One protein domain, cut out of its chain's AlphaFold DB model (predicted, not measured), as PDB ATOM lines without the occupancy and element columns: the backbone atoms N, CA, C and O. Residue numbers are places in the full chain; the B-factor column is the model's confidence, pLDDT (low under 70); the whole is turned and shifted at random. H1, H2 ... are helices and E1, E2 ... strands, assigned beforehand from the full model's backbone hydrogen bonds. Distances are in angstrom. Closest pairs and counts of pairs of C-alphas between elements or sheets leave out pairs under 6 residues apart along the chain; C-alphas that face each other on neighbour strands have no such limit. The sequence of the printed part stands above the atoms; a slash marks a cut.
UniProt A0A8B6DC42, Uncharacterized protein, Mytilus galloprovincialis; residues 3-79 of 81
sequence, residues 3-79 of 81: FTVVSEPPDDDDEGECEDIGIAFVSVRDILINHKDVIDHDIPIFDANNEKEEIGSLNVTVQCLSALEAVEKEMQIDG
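AT A GLANCE: This is residues 3 to 79 of the 81 residues of an uncharacterized protein of Mytilus galloprovincialis (UniProt A0A8B6DC42). A curled antiparallel sheet, E1 E2 E3 E4, has helices H1 and H2 at one end, the long E1 to E2 link at the other. The 77 printed residues include E1 E2 H1 E3 E4 H2, mixed helices and strands. The whole is only just extended, close to loose: radius of gyration of the C-alphas 17.3 A, spans 55 by 25 by 22 A.

IN THESE COORDINATES: Find C-alpha 3 at (203.823, 236.529, 218.918), opening E1, residues 3 to 7. E2 is 19 to 25, H1 28 to 33, E3 38 to 47, E4 54 to 62. H2, 65 to 77, runs 18.4 A to (207.319, 248.960, 189.827).

HOW THE PARTS SIT: Hairpin E3 and E4 has N 43 and O 58 within hydrogen-bond range, 2.9 A. So is every O i to N i+4 pair in H1 and H2. H1 only grazes the sheet. H2 touches H1 with residues 65 to 69 alone, about perpendicular, 73 degrees; closest C-alphas, Leu 32 and Leu 65, 6.0 A.

THE WHOLE: The printed part has no cut; pLDDT is under 70 at 14 and 77 to 79.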
ATOM      1  N   PHE A   3     202.975 236.860 217.785       97.56
ATOM      2  CA  PHE A   3     203.823 236.529 218.918       97.56
ATOM      3  C   PHE A   3     203.191 235.334 219.626       97.56
ATOM      4  O   PHE A   3     201.970 235.304 219.789       97.56
ATOM      5  N   THR A   4     204.010 234.368 220.021       96.50
ATOM      6  CA  THR A   4     203.583 233.215 220.812       96.50
ATOM      7  C   THR A   4     204.310 233.271 222.145       96.50
ATOM      8  O   THR A   4     205.531 233.416 222.176       96.50
ATOM      9  N   VAL A   5     203.552 233.200 223.232       96.25
ATOM     10  CA  VAL A   5     204.071 233.040 224.587       96.25
ATOM     11  C   VAL A   5     204.097 231.550 224.876       96.25
ATOM     12  O   VAL A   5     203.074 230.884 224.707       96.25
ATOM     13  N   VAL A   6     205.253 231.048 225.296       94.88
ATOM     14  CA  VAL A   6     205.458 229.634 225.613       94.88
ATOM     15  C   VAL A   6     205.797 229.460 227.087       94.88
ATOM     16  O   VAL A   6     206.420 230.340 227.684       94.88
ATOM     17  N   SER A   7     205.392 228.338 227.673       92.75
ATOM     18  CA  SER A   7     205.925 227.878 228.951       92.75
ATOM     19  C   SER A   7     207.066 226.902 228.701       92.75
ATOM     20  O   SER A   7     206.878 225.877 228.042       92.75
ATOM     21  N   GLU A   8     208.236 227.226 229.241       89.94
ATOM     22  CA  GLU A   8     209.374 226.310 229.270       89.94
ATOM     23  C   GLU A   8     209.112 225.202 230.307       89.94
ATOM     24  O   GLU A   8     208.547 225.488 231.374       89.94
ATOM     25  N   PRO A   9     209.478 223.943 230.008       87.69
ATOM     26  CA  PRO A   9     209.398 222.863 230.982       87.69
ATOM     27  C   PRO A   9     210.333 223.140 232.178       87.69
ATOM     28  O   PRO A   9     211.284 223.913 232.057       87.69
ATOM     29  N   PRO A  10     210.080 222.534 233.353       85.50
ATOM     30  CA  PRO A  10     210.982 222.642 234.498       85.50
ATOM     31  C   PRO A  10     212.387 222.116 234.167       85.50
ATOM     32  O   PRO A  10     212.504 221.118 233.465       85.50
ATOM     33  N   ASP A  11     213.432 222.704 234.763       81.06
ATOM     34  CA  ASP A  11     214.842 222.308 234.544       81.06
ATOM     35  C   ASP A  11     215.132 220.815 234.818       81.06
ATOM     36  O   ASP A  11     216.119 220.272 234.333       81.06
ATOM     37  N   ASP A  12     214.295 220.150 235.619       83.00
ATOM     38  CA  ASP A  12     214.434 218.730 235.963       83.00
ATOM     39  C   ASP A  12     213.809 217.784 234.909       83.00
ATOM     40  O   ASP A  12     213.891 216.562 235.055       83.00
ATOM     41  N   ASP A  13     213.158 218.334 233.878       78.69
ATOM     42  CA  ASP A  13     212.475 217.615 232.798       78.69
ATOM     43  C   ASP A  13     213.067 218.002 231.431       78.69
ATOM     44  O   ASP A  13     212.450 218.690 230.618       78.69
ATOM     45  N   ASP A  14     214.297 217.534 231.183       69.19
ATOM     46  CA  ASP A  14     215.064 217.755 229.942       69.19
ATOM     47  C   ASP A  14     214.382 217.184 228.673       69.19
ATOM     48  O   ASP A  14     214.833 217.443 227.555       69.19
ATOM     49  N   GLU A  15     213.326 216.375 228.824       80.06
ATOM     50  CA  GLU A  15     212.565 215.762 227.724       80.06
ATOM     51  C   GLU A  15     211.240 216.490 227.430       80.06
ATOM     52  O   GLU A  15     210.547 216.137 226.471       80.06
ATOM     53  N   GLY A  16     210.876 217.496 228.235       81.12
ATOM     54  CA  GLY A  16     209.649 218.269 228.069       81.12
ATOM     55  C   GLY A  16     209.672 219.167 226.826       81.12
ATOM     56  O   GLY A  16     210.673 219.806 226.509       81.12
ATOM     57  N   GLU A  17     208.539 219.257 226.129       86.12
ATOM     58  CA  GLU A  17     208.354 220.218 225.036       86.12
ATOM     59  C   GLU A  17     207.821 221.548 225.582       86.12
ATOM     60  O   GLU A  17     207.058 221.581 226.548       86.12
ATOM     61  N   CYS A  18     208.192 222.659 224.942       90.94
ATOM     62  CA  CYS A  18     207.589 223.952 225.256       90.94
ATOM     63  C   CYS A  18     206.119 223.959 224.829       90.94
ATOM     64  O   CYS A  18     205.787 223.565 223.708       90.94
ATOM     65  N   GLU A  19     205.245 224.459 225.698       91.69
ATOM     66  CA  GLU A  19     203.815 224.557 225.409       91.69
ATOM     67  C   GLU A  19     203.435 225.996 225.057       91.69
ATOM     68  O   GLU A  19     203.797 226.940 225.760       91.69
ATOM     69  N   ASP A  20     202.678 226.174 223.974       94.75
ATOM     70  CA  ASP A  20     202.082 227.460 223.621       94.75
ATOM     71  C   ASP A  20     200.980 227.796 224.635       94.75
ATOM     72  O   ASP A  20     199.949 227.127 224.689       94.75
ATOM     73  N   ILE A  21     201.167 228.866 225.407       95.00
ATOM     74  CA  ILE A  21     200.191 229.311 226.414       95.00
ATOM     75  C   ILE A  21     199.413 230.547 225.972       95.00
ATOM     76  O   ILE A  21     198.293 230.765 226.428       95.00
ATOM     77  N   GLY A  22     199.961 231.349 225.056       97.19
ATOM     78  CA  GLY A  22     199.285 232.556 224.595       97.19
ATOM     79  C   GLY A  22     199.715 233.045 223.222       97.19
ATOM     80  O   GLY A  22     200.814 232.761 222.747       97.19
ATOM     81  N   ILE A  23     198.845 233.824 222.587       97.50
ATOM     82  CA  ILE A  23     199.076 234.440 221.281       97.50
ATOM     83  C   ILE A  23     198.751 235.933 221.308       97.50
ATOM     84  O   ILE A  23     197.764 236.359 221.895       97.50
ATOM     85  N   ALA A  24     199.560 236.739 220.627       97.81
ATOM     86  CA  ALA A  24     199.313 238.166 220.442       97.81
ATOM     87  C   ALA A  24     199.631 238.590 219.004       97.81
ATOM     88  O   ALA A  24     200.435 237.955 218.312       97.81
ATOM     89  N   PHE A  25     199.009 239.672 218.530       97.44
ATOM     90  CA  PHE A  25     199.098 240.079 217.127       97.44
ATOM     91  C   PHE A  25     199.424 241.560 216.954       97.44
ATOM     92  O   PHE A  25     198.851 242.425 217.605       97.44
ATOM     93  N   VAL A  26     200.282 241.843 215.973       98.12
ATOM     94  CA  VAL A  26     200.474 243.181 215.396       98.12
ATOM     95  C   VAL A  26     200.159 243.125 213.904       98.12
ATOM     96  O   VAL A  26     200.744 242.324 213.165       98.12
ATOM     97  N   SER A  27     199.241 243.972 213.437       97.88
ATOM     98  CA  SER A  27     198.893 244.071 212.017       97.88
ATOM     99  C   SER A  27     199.951 244.873 211.257       97.88
ATOM    100  O   SER A  27     200.074 246.084 211.400       97.88
ATOM    101  N   VAL A  28     200.701 244.188 210.392       96.94
ATOM    102  CA  VAL A  28     201.669 244.821 209.476       96.94
ATOM    103  C   VAL A  28     200.949 245.708 208.460       96.94
ATOM    104  O   VAL A  28     201.441 246.769 208.091       96.94
ATOM    105  N   ARG A  29     199.750 245.290 208.041       96.38
ATOM    106  CA  ARG A  29     198.888 246.087 207.170       96.38
ATOM    107  C   ARG A  29     198.523 247.415 207.831       96.38
ATOM    108  O   ARG A  29     198.541 248.432 207.152       96.38
ATOM    109  N   ASP A  30     198.223 247.410 209.126       97.94
ATOM    110  CA  ASP A  30     197.833 248.631 209.836       97.94
ATOM    111  C   ASP A  30     199.025 249.577 209.984       97.94
ATOM    112  O   ASP A  30     198.841 250.783 209.867       97.94
ATOM    113  N   ILE A  31     200.243 249.050 210.173       98.31
ATOM    114  CA  ILE A  31     201.474 249.859 210.163       98.31
ATOM    115  C   ILE A  31     201.621 250.590 208.824       98.31
ATOM    116  O   ILE A  31     201.864 251.798 208.813       98.31
ATOM    117  N   LEU A  32     201.428 249.880 207.706       97.19
ATOM    118  CA  LEU A  32     201.533 250.450 206.360       97.19
ATOM    119  C   LEU A  32     200.410 251.459 206.066       97.19
ATOM    120  O   LEU A  32     200.697 252.593 205.709       97.19
ATOM    121  N   ILE A  33     199.138 251.086 206.267       97.31
ATOM    122  CA  ILE A  33     197.978 251.952 205.971       97.31
ATOM    123  C   ILE A  33     197.982 253.218 206.835       97.31
ATOM    124  O   ILE A  33     197.626 254.295 206.357       97.31
ATOM    125  N   ASN A  34     198.370 253.105 208.108       97.81
ATOM    126  CA  ASN A  34     198.399 254.248 209.019       97.81
ATOM    127  C   ASN A  34     199.719 255.035 208.951       97.81
ATOM    128  O   ASN A  34     199.850 256.023 209.674       97.81
ATOM    129  N   HIS A  35     200.687 254.600 208.131       97.81
ATOM    130  CA  HIS A  35     202.047 255.142 208.054       97.81
ATOM    131  C   HIS A  35     202.677 255.370 209.434       97.81
ATOM    132  O   HIS A  35     203.211 256.444 209.733       97.81
ATOM    133  N   LYS A  36     202.568 254.373 210.319       98.44
ATOM    134  CA  LYS A  36     202.994 254.513 211.713       98.44
ATOM    135  C   LYS A  36     203.473 253.192 212.308       98.44
ATOM    136  O   LYS A  36     202.716 252.227 212.376       98.44
ATOM    137  N   ASP A  37     204.705 253.198 212.808       98.62
ATOM    138  CA  ASP A  37     205.269 252.105 213.603       98.62
ATOM    139  C   ASP A  37     204.541 251.930 214.949       98.62
ATOM    140  O   ASP A  37     203.973 252.875 215.511       98.62
ATOM    141  N   VAL A  38     204.603 250.720 215.505       98.31
ATOM    142  CA  VAL A  38     204.129 250.438 216.867       98.31
ATOM    143  C   VAL A  38     205.287 250.692 217.825       98.31
ATOM    144  O   VAL A  38     206.316 250.035 217.717       98.31
ATOM    145  N   ILE A  39     205.145 251.637 218.752       98.38
ATOM    146  CA  ILE A  39     206.197 252.011 219.709       98.38
ATOM    147  C   ILE A  39     205.621 251.900 221.115       98.38
ATOM    148  O   ILE A  39     204.604 252.541 221.372       98.38
ATOM    149  N   ASP A  40     206.286 251.128 221.981       98.12
ATOM    150  CA  ASP A  40     205.955 250.977 223.409       98.12
ATOM    151  C   ASP A  40     204.442 250.818 223.647       98.12
ATOM    152  O   ASP A  40     203.786 251.649 224.282       98.12
ATOM    153  N   HIS A  41     203.859 249.804 223.004       97.94
ATOM    154  CA  HIS A  41     202.419 249.583 222.999       97.94
ATOM    155  C   HIS A  41     202.061 248.220 223.576       97.94
ATOM    156  O   HIS A  41     202.591 247.195 223.146       97.94
ATOM    157  N   ASP A  42     201.103 248.227 224.494       98.38
ATOM    158  CA  ASP A  42     200.534 247.033 225.098       98.38
ATOM    159  C   ASP A  42     199.498 246.409 224.156       98.38
ATOM    160  O   ASP A  42     198.514 247.049 223.776       98.38
ATOM    161  N   ILE A  43     199.711 245.147 223.786       97.88
ATOM    162  CA  ILE A  43     198.759 244.340 223.013       97.88
ATOM    163  C   ILE A  43     198.213 243.193 223.875       97.88
ATOM    164  O   ILE A  43     198.950 242.666 224.713       97.88
ATOM    165  N   PRO A  44     196.940 242.792 223.707       97.81
ATOM    166  CA  PRO A  44     196.373 241.686 224.469       97.81
ATOM    167  C   PRO A  44     197.005 240.355 224.051       97.81
ATOM    168  O   PRO A  44     197.230 240.099 222.863       97.81
ATOM    169  N   ILE A  45     197.265 239.507 225.041       98.25
ATOM    170  CA  ILE A  45     197.614 238.099 224.859       98.25
ATOM    171  C   ILE A  45     196.331 237.299 225.048       98.25
ATOM    172  O   ILE A  45     195.690 237.401 226.093       98.25
ATOM    173  N   PHE A  46     195.975 236.489 224.060       97.56
ATOM    174  CA  PHE A  46     194.848 235.568 224.128       97.56
ATOM    175  C   PHE A  46     195.322 234.148 224.425       97.56
ATOM    176  O   PHE A  46     196.417 233.776 224.006       97.56
ATOM    177  N   ASP A  47     194.505 233.360 225.117       96.38
ATOM    178  CA  ASP A  47     194.763 231.939 225.370       96.38
ATOM    179  C   ASP A  47     194.972 231.180 224.046       96.38
ATOM    180  O   ASP A  47     194.208 231.337 223.091       96.38
ATOM    181  N   ALA A  48     196.029 230.365 223.977       94.12
ATOM    182  CA  ALA A  48     196.400 229.652 222.753       94.12
ATOM    183  C   ALA A  48     195.409 228.537 222.361       94.12
ATOM    184  O   ALA A  48     195.285 228.209 221.181       94.12
ATOM    185  N   ASN A  49     194.685 227.965 223.326       90.00
ATOM    186  CA  ASN A  49     193.676 226.926 223.104       90.00
ATOM    187  C   ASN A  49     192.289 227.527 222.838       90.00
ATOM    188  O   ASN A  49     191.452 226.923 222.161       90.00
ATOM    189  N   ASN A  50     192.037 228.713 223.388       84.75
ATOM    190  CA  ASN A  50     190.783 229.438 223.302       84.75
ATOM    191  C   ASN A  50     191.058 230.924 223.034       84.75
ATOM    192  O   ASN A  50     190.946 231.747 223.940       84.75
ATOM    193  N   GLU A  51     191.331 231.263 221.765       82.12
ATOM    194  CA  GLU A  51     191.710 232.600 221.244       82.12
ATOM    195  C   GLU A  51     190.683 233.740 221.492       82.12
ATOM    196  O   GLU A  51     190.673 234.764 220.809       82.12
ATOM    197  N   LYS A  52     189.745 233.554 222.420       84.75
ATOM    198  CA  LYS A  52     188.713 234.506 222.840       84.75
ATOM    199  C   LYS A  52     188.943 235.054 224.242       84.75
ATOM    200  O   LYS A  52     188.330 236.061 224.586       84.75
ATOM    201  N   GLU A  53     189.752 234.383 225.055       94.25
ATOM    202  CA  GLU A  53     190.031 234.790 226.429       94.25
ATOM    203  C   GLU A  53     191.350 235.558 226.483       94.25
ATOM    204  O   GLU A  53     192.385 235.032 226.090       94.25
ATOM    205  N   GLU A  54     191.307 236.812 226.937       96.50
ATOM    206  CA  GLU A  54     192.509 237.603 227.207       96.50
ATOM    207  C   GLU A  54     193.133 237.138 228.530       96.50
ATOM    208  O   GLU A  54     192.489 237.197 229.577       96.50
ATOM    209  N   ILE A  55     194.383 236.682 228.477       96.75
ATOM    210  CA  ILE A  55     195.121 236.103 229.612       96.75
ATOM    211  C   ILE A  55     196.281 236.987 230.085       96.75
ATOM    212  O   ILE A  55     196.954 236.669 231.065       96.75
ATOM    213  N   GLY A  56     196.532 238.103 229.399       97.00
ATOM    214  CA  GLY A  56     197.592 239.035 229.756       97.00
ATOM    215  C   GLY A  56     197.823 240.112 228.706       97.00
ATOM    216  O   GLY A  56     197.046 240.276 227.768       97.00
ATOM    217  N   SER A  57     198.930 240.834 228.859       97.88
ATOM    218  CA  SER A  57     199.348 241.887 227.940       97.88
ATOM    219  C   SER A  57     200.842 241.792 227.639       97.88
ATOM    220  O   SER A  57     201.635 241.440 228.513       97.88
ATOM    221  N   LEU A  58     201.214 242.092 226.394       98.19
ATOM    222  CA  LEU A  58     202.591 242.138 225.918       98.19
ATOM    223  C   LEU A  58     202.918 243.559 225.455       98.19
ATOM    224  O   LEU A  58     202.311 244.053 224.508       98.19
ATOM    225  N   ASN A  59     203.903 244.194 226.084       98.50
ATOM    226  CA  ASN A  59     204.430 245.472 225.619       98.50
ATOM    227  C   ASN A  59     205.403 245.244 224.453       98.50
ATOM    228  O   ASN A  59     206.371 244.490 224.590       98.50
ATOM    229  N   VAL A  60     205.151 245.869 223.299       98.38
ATOM    230  CA  VAL A  60     205.961 245.677 222.088       98.38
ATOM    231  C   VAL A  60     206.353 246.984 221.409       98.38
ATOM    232  O   VAL A  60     205.621 247.972 221.402       98.38
ATOM    233  N   THR A  61     207.506 246.943 220.740       98.56
ATOM    234  CA  THR A  61     207.916 247.918 219.725       98.56
ATOM    235  C   THR A  61     208.181 247.178 218.416       98.56
ATOM    236  O   THR A  61     208.997 246.260 218.368       98.56
ATOM    237  N   VAL A  62     207.489 247.575 217.350       98.19
ATOM    238  CA  VAL A  62     207.638 247.045 215.992       98.19
ATOM    239  C   VAL A  62     207.880 248.212 215.044       98.19
ATOM    240  O   VAL A  62     206.962 248.965 214.722       98.19
ATOM    241  N   GLN A  63     209.126 248.330 214.588       98.38
ATOM    242  CA  GLN A  63     209.562 249.347 213.636       98.38
ATOM    243  C   GLN A  63     209.838 248.701 212.285       98.38
ATOM    244  O   GLN A  63     210.853 248.028 212.103       98.38
ATOM    245  N   CYS A  64     208.917 248.868 211.341       97.94
ATOM    246  CA  CYS A  64     209.051 248.272 210.014       97.94
ATOM    247  C   CYS A  64     208.451 249.102 208.879       97.94
ATOM    248  O   CYS A  64     208.618 248.706 207.728       97.94
ATOM    249  N   LEU A  65     207.838 250.261 209.152       98.56
ATOM    250  CA  LEU A  65     207.193 251.097 208.136       98.56
ATOM    251  C   LEU A  65     208.090 251.357 206.920       98.56
ATOM    252  O   LEU A  65     207.687 251.086 205.795       98.56
ATOM    253  N   SER A  66     209.330 251.800 207.143       98.25
ATOM    254  CA  SER A  66     210.254 252.113 206.042       98.25
ATOM    255  C   SER A  66     210.554 250.900 205.153       98.25
ATOM    256  O   SER A  66     210.694 251.051 203.940       98.25
ATOM    257  N   ALA A  67     210.632 249.699 205.732       97.88
ATOM    258  CA  ALA A  67     210.825 248.473 204.966       97.88
ATOM    259  C   ALA A  67     209.555 248.096 204.188       97.88
ATOM    260  O   ALA A  67     209.646 247.690 203.032       97.88
ATOM    261  N   LEU A  68     208.376 248.267 204.793       96.94
ATOM    262  CA  LEU A  68     207.094 247.999 204.138       96.94
ATOM    263  C   LEU A  68     206.856 248.926 202.944       96.94
ATOM    264  O   LEU A  68     206.478 248.443 201.883       96.94
ATOM    265  N   GLU A  69     207.135 250.222 203.086       97.06
ATOM    266  CA  GLU A  69     207.021 251.198 201.994       97.06
ATOM    267  C   GLU A  69     208.005 250.891 200.853       97.06
ATOM    268  O   GLU A  69     207.671 251.052 199.680       97.06
ATOM    269  N   ALA A  70     209.214 250.414 201.175       96.62
ATOM    270  CA  ALA A  70     210.186 250.003 200.165       96.62
ATOM    271  C   ALA A  70     209.700 248.784 199.363       96.62
ATOM    272  O   ALA A  70     209.750 248.813 198.133       96.62
ATOM    273  N   VAL A  71     209.180 247.756 200.045       95.19
ATOM    274  CA  VAL A  71     208.624 246.552 199.406       95.19
ATOM    275  C   VAL A  71     207.367 246.883 198.600       95.19
ATOM    276  O   VAL A  71     207.245 246.442 197.463       95.19
ATOM    277  N   GLU A  72     206.446 247.688 199.137       93.62
ATOM    278  CA  GLU A  72     205.240 248.105 198.412       93.62
ATOM    279  C   GLU A  72     205.602 248.848 197.121       93.62
ATOM    280  O   GLU A  72     205.050 248.560 196.057       93.62
ATOM    281  N   LYS A  73     206.574 249.762 197.191       93.56
ATOM    282  CA  LYS A  73     207.065 250.484 196.019       93.56
ATOM    283  C   LYS A  73     207.696 249.545 194.992       93.56
ATOM    284  O   LYS A  73     207.426 249.705 193.807       93.56
ATOM    285  N   GLU A  74     208.516 248.585 195.418       93.50
ATOM    286  CA  GLU A  74     209.101 247.569 194.530       93.50
ATOM    287  C   GLU A  74     208.008 246.760 193.819       93.50
ATOM    288  O   GLU A  74     208.016 246.655 192.595       93.50
ATOM    289  N   MET A  75     206.996 246.301 194.559       89.50
ATOM    290  CA  MET A  75     205.869 245.545 194.004       89.50
ATOM    291  C   MET A  75     205.018 246.352 193.010       89.50
ATOM    292  O   MET A  75     204.397 245.770 192.123       89.50
ATOM    293  N   GLN A  76     204.969 247.680 193.140       82.50
ATOM    294  CA  GLN A  76     204.276 248.562 192.192       82.50
ATOM    295  C   GLN A  76     205.093 248.839 190.917       82.50
ATOM    296  O   GLN A  76     204.513 249.179 189.885       82.50
ATOM    297  N   ILE A  77     206.424 248.706 190.968       65.38
ATOM    298  CA  ILE A  77     207.319 248.960 189.827       65.38
ATOM    299  C   ILE A  77     207.252 247.818 188.797       65.38
ATOM    300  O   ILE A  77     207.393 248.082 187.603       65.38
ATOM    301  N   ASP A  78     206.909 246.598 189.217       58.62
ATOM    302  CA  ASP A  78     206.756 245.421 188.343       58.62
ATOM    303  C   ASP A  78     205.376 245.312 187.654       58.62
ATOM    304  O   ASP A  78     204.970 244.252 187.179       58.62
ATOM    305  N   GLY A  79     204.660 246.431 187.514       55.78
ATOM    306  CA  GLY A  79     203.401 246.549 186.767       55.78
ATOM    307  C   GLY A  79     203.491 246.347 185.241       55.78
ATOM    308  O   GLY A  79     202.635 246.856 184.520       55.78
TER     309      GLY A  79